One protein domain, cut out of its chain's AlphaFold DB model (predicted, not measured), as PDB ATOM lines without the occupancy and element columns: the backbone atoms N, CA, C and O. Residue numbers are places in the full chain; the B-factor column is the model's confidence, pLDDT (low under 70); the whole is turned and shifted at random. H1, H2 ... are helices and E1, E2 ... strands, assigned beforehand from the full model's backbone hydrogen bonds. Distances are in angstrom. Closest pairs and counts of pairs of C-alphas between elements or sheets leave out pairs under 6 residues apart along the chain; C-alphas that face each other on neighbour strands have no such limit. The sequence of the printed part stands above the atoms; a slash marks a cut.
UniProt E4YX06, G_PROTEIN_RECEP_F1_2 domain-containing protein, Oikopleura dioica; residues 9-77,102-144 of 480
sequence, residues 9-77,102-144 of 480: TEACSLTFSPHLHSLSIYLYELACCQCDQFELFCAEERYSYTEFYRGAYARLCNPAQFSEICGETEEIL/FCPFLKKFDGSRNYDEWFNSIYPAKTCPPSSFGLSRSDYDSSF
ATOM      1  N   THR A   9     171.904 182.778  98.070       75.44
ATOM      2  CA  THR A   9     172.046 182.752  99.534       75.44
ATOM      3  C   THR A   9     173.461 182.358  99.969       75.44
ATOM      4  O   THR A   9     173.996 182.888 100.941       75.44
ATOM      5  N   GLU A  10     174.082 181.433  99.239       76.56
ATOM      6  CA  GLU A  10     175.451 180.977  99.485       76.56
ATOM      7  C   GLU A  10     176.462 182.009  98.968       76.56
ATOM      8  O   GLU A  10     177.359 182.416  99.702       76.56
ATOM      9  N   ALA A  11     176.245 182.532  97.755       72.06
ATOM     10  CA  ALA A  11     177.109 183.548  97.152       72.06
ATOM     11  C   ALA A  11     177.234 184.818  98.017       72.06
ATOM     12  O   ALA A  11     178.346 185.281  98.252       72.06
ATOM     13  N   CYS A  12     176.126 185.342  98.560       79.69
ATOM     14  CA  CYS A  12     176.155 186.529  99.426       79.69
ATOM     15  C   CYS A  12     176.630 186.247 100.872       79.69
ATOM     16  O   CYS A  12     176.659 187.162 101.692       79.69
ATOM     17  N   SER A  13     176.927 185.001 101.251       75.31
ATOM     18  CA  SER A  13     177.436 184.659 102.596       75.31
ATOM     19  C   SER A  13     178.888 184.175 102.588       75.31
ATOM     20  O   SER A  13     179.524 184.115 103.643       75.31
ATOM     21  N   LEU A  14     179.433 183.887 101.406       72.00
ATOM     22  CA  LEU A  14     180.822 183.501 101.201       72.00
ATOM     23  C   LEU A  14     181.774 184.662 101.506       72.00
ATOM     24  O   LEU A  14     181.598 185.786 101.049       72.00
ATOM     25  N   THR A  15     182.825 184.378 102.273       71.88
ATOM     26  CA  THR A  15     183.931 185.321 102.473       71.88
ATOM     27  C   THR A  15     184.985 185.060 101.408       71.88
ATOM     28  O   THR A  15     185.535 183.962 101.348       71.88
ATOM     29  N   PHE A  16     185.286 186.057 100.574       67.69
ATOM     30  CA  PHE A  16     186.313 185.900  99.547       67.69
ATOM     31  C   PHE A  16     187.693 185.615 100.153       67.69
ATOM     32  O   PHE A  16     188.175 186.349 101.019       67.69
ATOM     33  N   SER A  17     188.362 184.591  99.624       62.94
ATOM     34  CA  SER A  17     189.771 184.311  99.870       62.94
ATOM     35  C   SER A  17     190.460 184.090  98.519       62.94
ATOM     36  O   SER A  17     190.053 183.191  97.783       62.94
ATOM     37  N   PRO A  18     191.511 184.861  98.180       54.84
ATOM     38  CA  PRO A  18     192.184 184.791  96.875       54.84
ATOM     39  C   PRO A  18     192.901 183.456  96.622       54.84
ATOM     40  O   PRO A  18     193.382 183.209  95.520       54.84
ATOM     41  N   HIS A  19     193.008 182.609  97.647       50.31
ATOM     42  CA  HIS A  19     193.568 181.265  97.560       50.31
ATOM     43  C   HIS A  19     192.505 180.184  97.334       50.31
ATOM     44  O   HIS A  19     192.853 179.075  96.934       50.31
ATOM     45  N   LEU A  20     191.235 180.505  97.598       53.22
ATOM     46  CA  LEU A  20     190.109 179.579  97.503       53.22
ATOM     47  C   LEU A  20     189.149 179.945  96.360       53.22
ATOM     48  O   LEU A  20     188.422 179.090  95.864       53.22
ATOM     49  N   HIS A  21     189.118 181.208  95.942       63.91
ATOM     50  CA  HIS A  21     188.074 181.731  95.070       63.91
ATOM     51  C   HIS A  21     188.664 182.561  93.933       63.91
ATOM     52  O   HIS A  21     189.557 183.383  94.141       63.91
ATOM     53  N   SER A  22     188.124 182.364  92.730       73.62
ATOM     54  CA  SER A  22     188.333 183.284  91.616       73.62
ATOM     55  C   SER A  22     187.634 184.608  91.931       73.62
ATOM     56  O   SER A  22     186.436 184.634  92.209       73.62
ATOM     57  N   LEU A  23     188.386 185.707  91.888       77.50
ATOM     58  CA  LEU A  23     187.879 187.060  92.053       77.50
ATOM     59  C   LEU A  23     186.860 187.407  90.966       77.50
ATOM     60  O   LEU A  23     185.816 187.961  91.301       77.50
ATOM     61  N   SER A  24     187.111 187.077  89.692       78.12
ATOM     62  CA  SER A  24     186.142 187.366  88.624       78.12
ATOM     63  C   SER A  24     184.827 186.611  88.807       78.12
ATOM     64  O   SER A  24     183.768 187.217  88.650       78.12
ATOM     65  N   ILE A  25     184.876 185.320  89.166       77.31
ATOM     66  CA  ILE A  25     183.678 184.515  89.435       77.31
ATOM     67  C   ILE A  25     182.948 185.071  90.651       77.31
ATOM     68  O   ILE A  25     181.753 185.330  90.570       77.31
ATOM     69  N   TYR A  26     183.663 185.320  91.747       81.56
ATOM     70  CA  TYR A  26     183.068 185.827  92.976       81.56
ATOM     71  C   TYR A  26     182.389 187.189  92.772       81.56
ATOM     72  O   TYR A  26     181.227 187.363  93.130       81.56
ATOM     73  N   LEU A  27     183.069 188.146  92.128       84.25
ATOM     74  CA  LEU A  27     182.485 189.452  91.814       84.25
ATOM     75  C   LEU A  27     181.291 189.328  90.856       84.25
ATOM     76  O   LEU A  27     180.307 190.044  91.027       84.25
ATOM     77  N   TYR A  28     181.347 188.422  89.875       83.81
ATOM     78  CA  TYR A  28     180.231 188.166  88.962       83.81
ATOM     79  C   TYR A  28     179.017 187.569  89.687       83.81
ATOM     80  O   TYR A  28     177.890 188.001  89.446       83.81
ATOM     81  N   GLU A  29     179.229 186.614  90.596       82.69
ATOM     82  CA  GLU A  29     178.169 186.014  91.410       82.69
ATOM     83  C   GLU A  29     177.532 187.049  92.347       82.69
ATOM     84  O   GLU A  29     176.304 187.141  92.393       82.69
ATOM     85  N   LEU A  30     178.336 187.885  93.017       85.00
ATOM     86  CA  LEU A  30     177.830 188.980  93.851       85.00
ATOM     87  C   LEU A  30     177.015 189.996  93.042       85.00
ATOM     88  O   LEU A  30     175.916 190.370  93.458       85.00
ATOM     89  N   ALA A  31     177.535 190.419  91.884       86.06
ATOM     90  CA  ALA A  31     176.846 191.338  90.981       86.06
ATOM     91  C   ALA A  31     175.516 190.748  90.513       86.06
ATOM     92  O   ALA A  31     174.491 191.431  90.494       86.06
ATOM     93  N   CYS A  32     175.516 189.464  90.152       84.06
ATOM     94  CA  CYS A  32     174.324 188.844  89.616       84.06
ATOM     95  C   CYS A  32     173.247 188.579  90.667       84.06
ATOM     96  O   CYS A  32     172.057 188.723  90.389       84.06
ATOM     97  N   CYS A  33     173.658 188.233  91.883       85.06
ATOM     98  CA  CYS A  33     172.761 188.047  93.014       85.06
ATOM     99  C   CYS A  33     172.368 189.357  93.709       85.06
ATOM    100  O   CYS A  33     171.605 189.311  94.671       85.06
ATOM    101  N   GLN A  34     172.852 190.508  93.220       86.00
ATOM    102  CA  GLN A  34     172.582 191.838  93.779       86.00
ATOM    103  C   GLN A  34     172.908 191.925  95.281       86.00
ATOM    104  O   GLN A  34     172.151 192.495  96.064       86.00
ATOM    105  N   CYS A  35     174.025 191.328  95.700       85.56
ATOM    106  CA  CYS A  35     174.451 191.363  97.096       85.56
ATOM    107  C   CYS A  35     175.000 192.758  97.461       85.56
ATOM    108  O   CYS A  35     175.833 193.292  96.732       85.56
ATOM    109  N   ASP A  36     174.670 193.288  98.645       86.06
ATOM    110  CA  ASP A  36     175.215 194.571  99.150       86.06
ATOM    111  C   ASP A  36     176.756 194.590  99.222       86.06
ATOM    112  O   ASP A  36     177.407 195.629  99.118       86.06
ATOM    113  N   GLN A  37     177.358 193.409  99.381       85.50
ATOM    114  CA  GLN A  37     178.807 193.215  99.399       85.50
ATOM    115  C   GLN A  37     179.473 193.609  98.079       85.50
ATOM    116  O   GLN A  37     180.643 193.981  98.098       85.50
ATOM    117  N   PHE A  38     178.760 193.533  96.949       87.06
ATOM    118  CA  PHE A  38     179.309 193.885  95.642       87.06
ATOM    119  C   PHE A  38     179.782 195.344  95.617       87.06
ATOM    120  O   PHE A  38     180.940 195.607  95.305       87.06
ATOM    121  N   GLU A  39     178.922 196.269  96.051       85.62
ATOM    122  CA  GLU A  39     179.230 197.703  96.115       85.62
ATOM    123  C   GLU A  39     180.405 197.990  97.059       85.62
ATOM    124  O   GLU A  39     181.291 198.782  96.738       85.62
ATOM    125  N   LEU A  40     180.472 197.290  98.198       86.19
ATOM    126  CA  LEU A  40     181.591 197.407  99.135       86.19
ATOM    127  C   LEU A  40     182.914 196.952  98.499       86.19
ATOM    128  O   LEU A  40     183.928 197.641  98.608       86.19
ATOM    129  N   PHE A  41     182.911 195.804  97.816       83.31
ATOM    130  CA  PHE A  41     184.099 195.280  97.142       83.31
ATOM    131  C   PHE A  41     184.546 196.167  95.981       83.31
ATOM    132  O   PHE A  41     185.751 196.363  95.812       83.31
ATOM    133  N   CYS A  42     183.600 196.715  95.219       87.75
ATOM    134  CA  CYS A  42     183.871 197.666  94.150       87.75
ATOM    135  C   CYS A  42     184.428 198.998  94.672       87.75
ATOM    136  O   CYS A  42     185.308 199.569  94.038       87.75
ATOM    137  N   ALA A  43     183.963 199.482  95.827       85.88
ATOM    138  CA  ALA A  43     184.438 200.736  96.410       85.88
ATOM    139  C   ALA A  43     185.836 200.620  97.042       85.88
ATOM    140  O   ALA A  43     186.622 201.564  96.982       85.88
ATOM    141  N   GLU A  44     186.145 199.486  97.675       85.25
ATOM    142  CA  GLU A  44     187.427 199.293  98.358       85.25
ATOM    143  C   GLU A  44     188.541 198.756  97.450       85.25
ATOM    144  O   GLU A  44     189.714 198.907  97.792       85.25
ATOM    145  N   GLU A  45     188.197 198.070  96.350       81.69
ATOM    146  CA  GLU A  45     189.133 197.354  95.463       81.69
ATOM    147  C   GLU A  45     190.181 196.531  96.236       81.69
ATOM    148  O   GLU A  45     191.360 196.459  95.868       81.69
ATOM    149  N   ARG A  46     189.757 195.911  97.347       70.88
ATOM    150  CA  ARG A  46     190.648 195.369  98.386       70.88
ATOM    151  C   ARG A  46     191.690 194.388  97.847       70.88
ATOM    152  O   ARG A  46     192.784 194.330  98.403       70.88
ATOM    153  N   TYR A  47     191.366 193.650  96.782       70.81
ATOM    154  CA  TYR A  47     192.217 192.625  96.168       70.81
ATOM    155  C   TYR A  47     192.899 193.061  94.859       70.81
ATOM    156  O   TYR A  47     193.430 192.218  94.142       70.81
ATOM    157  N   SER A  48     192.940 194.358  94.535       72.12
ATOM    158  CA  SER A  48     193.591 194.915  93.329       72.12
ATOM    159  C   SER A  48     195.136 194.894  93.377       72.12
ATOM    160  O   SER A  48     195.823 195.823  92.953       72.12
ATOM    161  N   TYR A  49     195.724 193.817  93.904       64.38
ATOM    162  CA  TYR A  49     197.174 193.680  94.081       64.38
ATOM    163  C   TYR A  49     197.935 193.411  92.776       64.38
ATOM    164  O   TYR A  49     199.160 193.540  92.750       64.38
ATOM    165  N   THR A  50     197.228 192.996  91.722       66.75
ATOM    166  CA  THR A  50     197.780 192.664  90.402       66.75
ATOM    167  C   THR A  50     197.019 193.423  89.316       66.75
ATOM    168  O   THR A  50     195.846 193.754  89.498       66.75
ATOM    169  N   GLU A  51     197.657 193.667  88.168       72.00
ATOM    170  CA  GLU A  51     196.982 194.309  87.027       72.00
ATOM    171  C   GLU A  51     195.794 193.478  86.519       72.00
ATOM    172  O   GLU A  51     194.766 194.031  86.146       72.00
ATOM    173  N   PHE A  52     195.872 192.147  86.611       73.81
ATOM    174  CA  PHE A  52     194.753 191.264  86.288       73.81
ATOM    175  C   PHE A  52     193.555 191.471  87.230       73.81
ATOM    176  O   PHE A  52     192.433 191.625  86.754       73.81
ATOM    177  N   TYR A  53     193.767 191.537  88.551       78.19
ATOM    178  CA  TYR A  53     192.675 191.785  89.499       78.19
ATOM    179  C   TYR A  53     192.142 193.211  89.417       78.19
ATOM    180  O   TYR A  53     190.930 193.403  89.497       78.19
ATOM    181  N   ARG A  54     193.007 194.204  89.176       80.62
ATOM    182  CA  ARG A  54     192.562 195.564  88.850       80.62
ATOM    183  C   ARG A  54     191.692 195.564  87.593       80.62
ATOM    184  O   ARG A  54     190.640 196.190  87.583       80.62
ATOM    185  N   GLY A  55     192.080 194.813  86.565       80.50
ATOM    186  CA  GLY A  55     191.277 194.620  85.365       80.50
ATOM    187  C   GLY A  55     189.941 193.920  85.635       80.50
ATOM    188  O   GLY A  55     188.934 194.303  85.045       80.50
ATOM    189  N   ALA A  56     189.899 192.929  86.532       82.88
ATOM    190  CA  ALA A  56     188.667 192.243  86.928       82.88
ATOM    191  C   ALA A  56     187.694 193.188  87.658       82.88
ATOM    192  O   ALA A  56     186.514 193.233  87.305       82.88
ATOM    193  N   TYR A  57     188.200 193.995  88.602       86.19
ATOM    194  CA  TYR A  57     187.433 195.068  89.242       86.19
ATOM    195  C   TYR A  57     186.950 196.090  88.218       86.19
ATOM    196  O   TYR A  57     185.755 196.354  88.148       86.19
ATOM    197  N   ALA A  58     187.833 196.604  87.358       85.56
ATOM    198  CA  ALA A  58     187.452 197.558  86.325       85.56
ATOM    199  C   ALA A  58     186.355 196.980  85.412       85.56
ATOM    200  O   ALA A  58     185.363 197.645  85.145       85.56
ATOM    201  N   ARG A  59     186.459 195.717  84.978       84.19
ATOM    202  CA  ARG A  59     185.455 195.086  84.103       84.19
ATOM    203  C   ARG A  59     184.058 195.055  84.727       84.19
ATOM    204  O   ARG A  59     183.088 195.307  84.016       84.19
ATOM    205  N   LEU A  60     183.950 194.689  86.005       84.56
ATOM    206  CA  LEU A  60     182.663 194.444  86.669       84.56
ATOM    207  C   LEU A  60     182.122 195.673  87.415       84.56
ATOM    208  O   LEU A  60     180.915 195.889  87.415       84.56
ATOM    209  N   CYS A  61     182.997 196.481  88.011       88.88
ATOM    210  CA  CYS A  61     182.649 197.639  88.835       88.88
ATOM    211  C   CYS A  61     182.697 198.970  88.068       88.88
ATOM    212  O   CYS A  61     181.904 199.865  88.350       88.88
ATOM    213  N   ASN A  62     183.615 199.131  87.102       88.31
ATOM    214  CA  ASN A  62     183.808 200.392  86.375       88.31
ATOM    215  C   ASN A  62     184.144 200.177  84.882       88.31
ATOM    216  O   ASN A  62     185.296 200.339  84.461       88.31
ATOM    217  N   PRO A  63     183.145 199.842  84.045       80.31
ATOM    218  CA  PRO A  63     183.373 199.483  82.643       80.31
ATOM    219  C   PRO A  63     184.091 200.561  81.816       80.31
ATOM    220  O   PRO A  63     184.789 200.238  80.856       80.31
ATOM    221  N   ALA A  64     183.957 201.838  82.194       78.94
ATOM    222  CA  ALA A  64     184.662 202.942  81.543       78.94
ATOM    223  C   ALA A  64     186.180 202.863  81.782       78.94
ATOM    224  O   ALA A  64     186.959 202.956  80.836       78.94
ATOM    225  N   GLN A  65     186.591 202.598  83.023       82.56
ATOM    226  CA  GLN A  65     187.992 202.363  83.378       82.56
ATOM    227  C   GLN A  65     188.532 201.085  82.725       82.56
ATOM    228  O   GLN A  65     189.686 201.043  82.311       82.56
ATOM    229  N   PHE A  66     187.706 200.047  82.559       81.50
ATOM    230  CA  PHE A  66     188.118 198.852  81.816       81.50
ATOM    231  C   PHE A  66     188.416 199.157  80.344       81.50
ATOM    232  O   PHE A  66     189.386 198.635  79.799       81.50
ATOM    233  N   SER A  67     187.615 200.015  79.707       77.50
ATOM    234  CA  SER A  67     187.859 200.461  78.330       77.50
ATOM    235  C   SER A  67     189.120 201.320  78.205       77.50
ATOM    236  O   SER A  67     189.763 201.295  77.158       77.50
ATOM    237  N   GLU A  68     189.488 202.063  79.250       80.06
ATOM    238  CA  GLU A  68     190.751 202.810  79.312       80.06
ATOM    239  C   GLU A  68     191.956 201.867  79.453       80.06
ATOM    240  O   GLU A  68     192.958 202.043  78.766       80.06
ATOM    241  N   ILE A  69     191.834 200.832  80.292       75.62
ATOM    242  CA  ILE A  69     192.899 199.851  80.551       75.62
ATOM    243  C   ILE A  69     193.092 198.886  79.370       75.62
ATOM    244  O   ILE A  69     194.220 198.560  79.029       75.62
ATOM    245  N   CYS A  70     192.008 198.406  78.754       74.50
ATOM    246  CA  CYS A  70     192.041 197.322  77.765       74.50
ATOM    247  C   CYS A  70     191.651 197.740  76.331       74.50
ATOM    248  O   CYS A  70     191.476 196.867  75.465       74.50
ATOM    249  N   GLY A  71     191.498 199.043  76.075       72.31
ATOM    250  CA  GLY A  71     191.105 199.619  74.784       72.31
ATOM    251  C   GLY A  71     189.616 199.466  74.441       72.31
ATOM    252  O   GLY A  71     188.910 198.634  75.019       72.31
ATOM    253  N   GLU A  72     189.148 200.273  73.481       55.72
ATOM    254  CA  GLU A  72     187.730 200.372  73.105       55.72
ATOM    255  C   GLU A  72     187.097 199.031  72.701       55.72
ATOM    256  O   GLU A  72     187.678 198.166  72.039       55.72
ATOM    257  N   THR A  73     185.854 198.897  73.147       45.94
ATOM    258  CA  THR A  73     184.925 197.796  72.944       45.94
ATOM    259  C   THR A  73     184.494 197.682  71.479       45.94
ATOM    260  O   THR A  73     183.631 198.437  71.035       45.94
ATOM    261  N   GLU A  74     184.974 196.672  70.750       40.81
ATOM    262  CA  GLU A  74     184.064 195.988  69.824       40.81
ATOM    263  C   GLU A  74     183.061 195.236  70.702       40.81
ATOM    264  O   GLU A  74     183.406 194.241  71.334       40.81
ATOM    265  N   GLU A  75     181.885 195.853  70.846       38.06
ATOM    266  CA  GLU A  75     180.675 195.394  71.530       38.06
ATOM    267  C   GLU A  75     180.896 194.463  72.736       38.06
ATOM    268  O   GLU A  75     181.042 193.246  72.614       38.06
ATOM    269  N   ILE A  76     180.709 195.012  73.942       43.06
ATOM    270  CA  ILE A  76     180.045 194.245  75.003       43.06
ATOM    271  C   ILE A  76     178.630 193.971  74.473       43.06
ATOM    272  O   ILE A  76     177.687 194.707  74.761       43.06
ATOM    273  N   LEU A  77     178.504 192.973  73.597       33.44
ATOM    274  CA  LEU A  77     177.228 192.493  73.104       33.44
ATOM    275  C   LEU A  77     176.420 192.120  74.350       33.44
ATOM    276  O   LEU A  77     176.900 191.315  75.159       33.44
ATOM    277  N   PHE A 102     196.985 190.514  79.757       66.75
ATOM    278  CA  PHE A 102     195.833 190.047  80.551       66.75
ATOM    279  C   PHE A 102     194.453 190.438  79.987       66.75
ATOM    280  O   PHE A 102     193.463 189.731  80.199       66.75
ATOM    281  N   CYS A 103     194.369 191.540  79.241       72.75
ATOM    282  CA  CYS A 103     193.119 192.065  78.692       72.75
ATOM    283  C   CYS A 103     192.359 191.078  77.782       72.75
ATOM    284  O   CYS A 103     191.135 190.986  77.913       72.75
ATOM    285  N   PRO A 104     193.013 190.288  76.903       71.50
ATOM    286  CA  PRO A 104     192.325 189.278  76.096       71.50
ATOM    287  C   PRO A 104     191.617 188.202  76.930       71.50
ATOM    288  O   PRO A 104     190.544 187.736  76.547       71.50
ATOM    289  N   PHE A 105     192.191 187.825  78.076       67.69
ATOM    290  CA  PHE A 105     191.613 186.823  78.974       67.69
ATOM    291  C   PHE A 105     190.383 187.367  79.690       67.69
ATOM    292  O   PHE A 105     189.317 186.755  79.631       67.69
ATOM    293  N   LEU A 106     190.494 188.570  80.261       71.81
ATOM    294  CA  LEU A 106     189.351 189.239  80.872       71.81
ATOM    295  C   LEU A 106     188.231 189.454  79.857       71.81
ATOM    296  O   LEU A 106     187.083 189.195  80.192       71.81
ATOM    297  N   LYS A 107     188.541 189.844  78.609       72.31
ATOM    298  CA  LYS A 107     187.546 190.002  77.532       72.31
ATOM    299  C   LYS A 107     186.722 188.728  77.304       72.31
ATOM    300  O   LYS A 107     185.502 188.836  77.200       72.31
ATOM    301  N   LYS A 108     187.366 187.553  77.308       67.88
ATOM    302  CA  LYS A 108     186.739 186.233  77.110       67.88
ATOM    303  C   LYS A 108     185.968 185.687  78.321       67.88
ATOM    304  O   LYS A 108     185.256 184.703  78.157       67.88
ATOM    305  N   PHE A 109     186.104 186.276  79.510       71.50
ATOM    306  CA  PHE A 109     185.411 185.803  80.710       71.50
ATOM    307  C   PHE A 109     183.885 185.928  80.564       71.50
ATOM    308  O   PHE A 109     183.360 187.037  80.454       71.50
ATOM    309  N   ASP A 110     183.165 184.810  80.597       65.62
ATOM    310  CA  ASP A 110     181.715 184.748  80.367       65.62
ATOM    311  C   ASP A 110     180.889 184.519  81.646       65.62
ATOM    312  O   ASP A 110     179.669 184.371  81.575       65.62
ATOM    313  N   GLY A 111     181.533 184.502  82.819       62.75
ATOM    314  CA  GLY A 111     180.872 184.208  84.094       62.75
ATOM    315  C   GLY A 111     180.513 182.730  84.287       62.75
ATOM    316  O   GLY A 111     179.859 182.393  85.273       62.75
ATOM    317  N   SER A 112     180.913 181.836  83.375       62.34
ATOM    318  CA  SER A 112     180.732 180.395  83.543       62.34
ATOM    319  C   SER A 112     181.799 179.795  84.468       62.34
ATOM    320  O   SER A 112     182.923 180.288  84.557       62.34
ATOM    321  N   ARG A 113     181.486 178.659  85.110       62.41
ATOM    322  CA  ARG A 113     182.457 177.874  85.906       62.41
ATOM    323  C   ARG A 113     183.530 177.168  85.059       62.41
ATOM    324  O   ARG A 113     184.307 176.391  85.592       62.41
ATOM    325  N   ASN A 114     183.569 177.407  83.746       61.72
ATOM    326  CA  ASN A 114     184.591 176.857  82.848       61.72
ATOM    327  C   ASN A 114     185.840 177.747  82.757       61.72
ATOM    328  O   ASN A 114     186.722 177.492  81.931       61.72
ATOM    329  N   TYR A 115     185.896 178.810  83.557       61.44
ATOM    330  CA  TYR A 115     187.004 179.744  83.622       61.44
ATOM    331  C   TYR A 115     187.619 179.682  85.016       61.44
ATOM    332  O   TYR A 115     186.935 179.990  85.983       61.44
ATOM    333  N   ASP A 116     188.894 179.317  85.113       61.66
ATOM    334  CA  ASP A 116     189.606 179.326  86.389       61.66
ATOM    335  C   ASP A 116     190.677 180.416  86.389       61.66
ATOM    336  O   ASP A 116     191.417 180.632  85.419       61.66
ATOM    337  N   GLU A 117     190.740 181.132  87.506       63.41
ATOM    338  CA  GLU A 117     191.760 182.137  87.757       63.41
ATOM    339  C   GLU A 117     192.930 181.528  88.506       63.41
ATOM    340  O   GLU A 117     192.800 180.884  89.544       63.41
ATOM    341  N   TRP A 118     194.109 181.795  87.975       57.44
ATOM    342  CA  TRP A 118     195.364 181.389  88.550       57.44
ATOM    343  C   TRP A 118     195.985 182.570  89.264       57.44
ATOM    344  O   TRP A 118     196.443 183.531  88.645       57.44
ATOM    345  N   PHE A 119     196.049 182.472  90.586       51.22
ATOM    346  CA  PHE A 119     196.824 183.384  91.404       51.22
ATOM    347  C   PHE A 119     198.195 182.780  91.684       51.22
ATOM    348  O   PHE A 119     198.317 181.784  92.399       51.22
ATOM    349  N   ASN A 120     199.245 183.377  91.123       52.19
ATOM    350  CA  ASN A 120     200.611 182.940  91.358       52.19
ATOM    351  C   ASN A 120     201.342 183.971  92.232       52.19
ATOM    352  O   ASN A 120     202.047 184.861  91.752       52.19
ATOM    353  N   SER A 121     201.173 183.845  93.553       46.12
ATOM    354  CA  SER A 121     201.884 184.653  94.561       46.12
ATOM    355  C   SER A 121     203.294 184.154  94.874       46.12
ATOM    356  O   SER A 121     203.917 184.629  95.818       46.12
ATOM    357  N   ILE A 122     203.791 183.170  94.125       45.91
ATOM    358  CA  ILE A 122     204.970 182.374  94.489       45.91
ATOM    359  C   ILE A 122     206.293 183.154  94.293       45.91
ATOM    360  O   ILE A 122     207.371 182.660  94.611       45.91
ATOM    361  N   TYR A 123     206.254 184.400  93.806       50.88
ATOM    362  CA  TYR A 123     207.470 185.150  93.483       50.88
ATOM    363  C   TYR A 123     207.768 186.224  94.527       50.88
ATOM    364  O   TYR A 123     207.029 187.202  94.624       50.88
ATOM    365  N   PRO A 124     208.870 186.101  95.285       40.53
ATOM    366  CA  PRO A 124     209.101 186.936  96.453       40.53
ATOM    367  C   PRO A 124     209.973 188.161  96.140       40.53
ATOM    368  O   PRO A 124     210.371 188.927  97.015       40.53
ATOM    369  N   ALA A 125     210.309 188.394  94.876       45.94
ATOM    370  CA  ALA A 125     211.154 189.524  94.547       45.94
ATOM    371  C   ALA A 125     210.314 190.811  94.526       45.94
ATOM    372  O   ALA A 125     209.333 190.894  93.798       45.94
ATOM    373  N   LYS A 126     210.753 191.867  95.229       46.19
ATOM    374  CA  LYS A 126     210.228 193.248  95.076       46.19
ATOM    375  C   LYS A 126     210.117 193.702  93.609       46.19
ATOM    376  O   LYS A 126     209.390 194.642  93.314       46.19
ATOM    377  N   THR A 127     210.879 193.068  92.725       51.69
ATOM    378  CA  THR A 127     210.996 193.330  91.291       51.69
ATOM    379  C   THR A 127     210.055 192.488  90.422       51.69
ATOM    380  O   THR A 127     210.000 192.733  89.222       51.69
ATOM    381  N   CYS A 128     209.320 191.532  91.001       61.16
ATOM    382  CA  CYS A 128     208.235 190.814  90.338       61.16
ATOM    383  C   CYS A 128     206.968 190.899  91.185       61.16
ATOM    384  O   CYS A 128     206.883 190.205  92.199       61.16
ATOM    385  N   PRO A 129     205.992 191.746  90.811       55.84
ATOM    386  CA  PRO A 129     204.712 191.741  91.495       55.84
ATOM    387  C   PRO A 129     204.064 190.351  91.375       55.84
ATOM    388  O   PRO A 129     204.347 189.625  90.414       55.84
ATOM    389  N   PRO A 130     203.208 189.963  92.339       56.53
ATOM    390  CA  PRO A 130     202.381 188.776  92.182       56.53
ATOM    391  C   PRO A 130     201.673 188.848  90.828       56.53
ATOM    392  O   PRO A 130     201.176 189.902  90.429       56.53
ATOM    393  N   SER A 131     201.683 187.735  90.105       58.28
ATOM    394  CA  SER A 131     201.043 187.647  88.794       58.28
ATOM    395  C   SER A 131     199.798 186.794  88.932       58.28
ATOM    396  O   SER A 131     199.813 185.749  89.585       58.28
ATOM    397  N   SER A 132     198.707 187.261  88.343       63.41
ATOM    398  CA  SER A 132     197.529 186.436  88.124       63.41
ATOM    399  C   SER A 132     197.130 186.478  86.667       63.41
ATOM    400  O   SER A 132     197.371 187.460  85.964       63.41
ATOM    401  N   PHE A 133     196.572 185.370  86.213       66.31
ATOM    402  CA  PHE A 133     196.060 185.200  84.866       66.31
ATOM    403  C   PHE A 133     194.833 184.294  84.944       66.31
ATOM    404  O   PHE A 133     194.679 183.535  85.897       66.31
ATOM    405  N   GLY A 134     193.945 184.365  83.959       68.38
ATOM    406  CA  GLY A 134     192.810 183.450  83.866       68.38
ATOM    407  C   GLY A 134     192.955 182.546  82.654       68.38
ATOM    408  O   GLY A 134     193.422 182.994  81.609       68.38
ATOM    409  N   LEU A 135     192.573 181.279  82.791       70.38
ATOM    410  CA  LEU A 135     192.536 180.321  81.689       70.38
ATOM    411  C   LEU A 135     191.151 179.689  81.602       70.38
ATOM    412  O   LEU A 135     190.596 179.223  82.596       70.38
ATOM    413  N   SER A 136     190.620 179.609  80.382       72.62
ATOM    414  CA  SER A 136     189.465 178.756  80.120       72.62
ATOM    415  C   SER A 136     189.885 177.284  80.139       72.62
ATOM    416  O   SER A 136     191.010 176.936  79.756       72.62
ATOM    417  N   ARG A 137     188.968 176.395  80.526       74.25
ATOM    418  CA  ARG A 137     189.221 174.949  80.545       74.25
ATOM    419  C   ARG A 137     189.643 174.409  79.174       74.25
ATOM    420  O   ARG A 137     190.588 173.630  79.082       74.25
ATOM    421  N   SER A 138     189.001 174.872  78.102       76.50
ATOM    422  CA  SER A 138     189.343 174.479  76.730       76.50
ATOM    423  C   SER A 138     190.743 174.938  76.310       76.50
ATOM    424  O   SER A 138     191.472 174.184  75.661       76.50
ATOM    425  N   ASP A 139     191.154 176.150  76.696       75.62
ATOM    426  CA  ASP A 139     192.499 176.660  76.400       75.62
ATOM    427  C   ASP A 139     193.570 175.916  77.217       75.62
ATOM    428  O   ASP A 139     194.665 175.642  76.719       75.62
ATOM    429  N   TYR A 140     193.264 175.534  78.459       77.81
ATOM    430  CA  TYR A 140     194.169 174.750  79.300       77.81
ATOM    431  C   TYR A 140     194.354 173.305  78.814       77.81
ATOM    432  O   TYR A 140     195.468 172.771  78.837       77.81
ATOM    433  N   ASP A 141     193.277 172.655  78.372       82.00
ATOM    434  CA  ASP A 141     193.336 171.274  77.889       82.00
ATOM    435  C   ASP A 141     194.020 171.179  76.513       82.00
ATOM    436  O   ASP A 141     194.713 170.199  76.236       82.00
ATOM    437  N   SER A 142     193.902 172.215  75.675       85.00
ATOM    438  CA  SER A 142     194.493 172.243  74.327       85.00
ATOM    439  C   SER A 142     195.988 172.584  74.278       85.00
ATOM    440  O   SER A 142     196.629 172.314  73.263       85.00
ATOM    441  N   SER A 143     196.557 173.162  75.343       82.50
ATOM    442  CA  SER A 143     197.935 173.675  75.344       82.50
ATOM    443  C   SER A 143     198.738 173.266  76.584       82.50
ATOM    444  O   SER A 143     198.206 172.978  77.657       82.50
ATOM    445  N   PHE A 144     200.066 173.237  76.445       83.12
ATOM    446  CA  PHE A 144     200.987 172.955  77.548       83.12
ATOM    447  C   PHE A 144     201.420 174.258  78.225       83.12
ATOM    448  O   PHE A 144     202.425 174.867  77.861       83.12
TER     449      PHE A 144
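AT A GLANCE: This is residues 9 to 77 and 102 to 144 of the 480 residues of the protein "G_PROTEIN_RECEP_F1_2 domain-containing protein" of Oikopleura dioica (UniProt E4YX06). Three helices, H1, H3 and H4, lie side by side in a row with H3 in the middle, while H5 packs slantwise on H3 from one side of the row and H2 lies slantwise on the other side, packed on H1. A two-stranded hairpin, E1 and E2, runs past the first residues of H1 and H3 and past H5, and the short helix H6 follows at the end of E2. The 112 printed residues hold six named helices and two named strands, in the order H1 H2 H3 H4 H5 E1 E2 H6; the sheet is antiparallel and the class is mostly helix. The whole is compact, with a radius of gyration of the C-alphas of 14.1 A and spans of 37 by 35 by 29 A.

IN THESE COORDINATES: Start at Thr 9; residues 9 to 22 hold no named element. Find C-alpha 23 at (187.879, 187.060, 92.053); from there H1, residues 23 to 32, runs 13.9 A. H2, residues 36 to 44, covers 13.1 A. Look for C-alpha 51 at (196.982, 194.309, 87.027), where H3, residues 51 to 61, begins its 14.8 A. H4 is residues 63 to 70 and H5 residues 103 to 108. E1, residues 115 to 120, measures 16.0 A, and E2, residues 131 to 136, 17.0 A. H6, residues 137 to 142, ends at C-alpha 142, (194.493, 172.243, 74.327).

HOW THE PARTS SIT: Begin at the hub, H3, which touches three helices. It touches H1 at a shallow tilt of 3 degrees, the same way; the closest C-alphas, of Ser 24 and Ala 56, are 5.7 A apart. H3 and H4 form a helical hairpin at a shallow tilt of 25 degrees, with C-alphas 58 and 66 closest at 4.7 A. H5 touches H3 at a steep tilt of 48 degrees, closest at C-alphas 56 and 106, 6.8 A. H2 touches H1 at a steep tilt of 46 degrees, closest at C-alphas 30 and 38, 5.4 A. H1 and H4 are apart. In the hairpin E1 and E2, look for N 118 and O 133 at 2.8 A and N 135 and O 116 at 2.9 A, within hydrogen-bond range. The closest C-alphas of H3 and E2, of Phe 52 and Ser 132, are 5.9 A apart; those of H5 and E2, of Phe 105 and Gly 134, 6.1 A. H6 touches no helix; its closest C-alpha to E1 is that of Arg 137, 6.1 A from that of Tyr 115. Every O i to N i+4 pair is within hydrogen-bond range in H1, H3, H4, H5 and H6, and 4 of 5 in H2.

THE WHOLE: The two C-alphas farthest apart, of Thr 9 and Thr 127, are 41.2 A apart. Residues 78 to 101 are not printed, and C-alphas 77 and 102 stand 20.2 A apart across this cut, in the link from H4 to H5. Of the links printed whole, none is long. The mean pLDDT of the printed part is 70.8; 42 residues are under 70, among them residues 72 to 77 and 110 to 134.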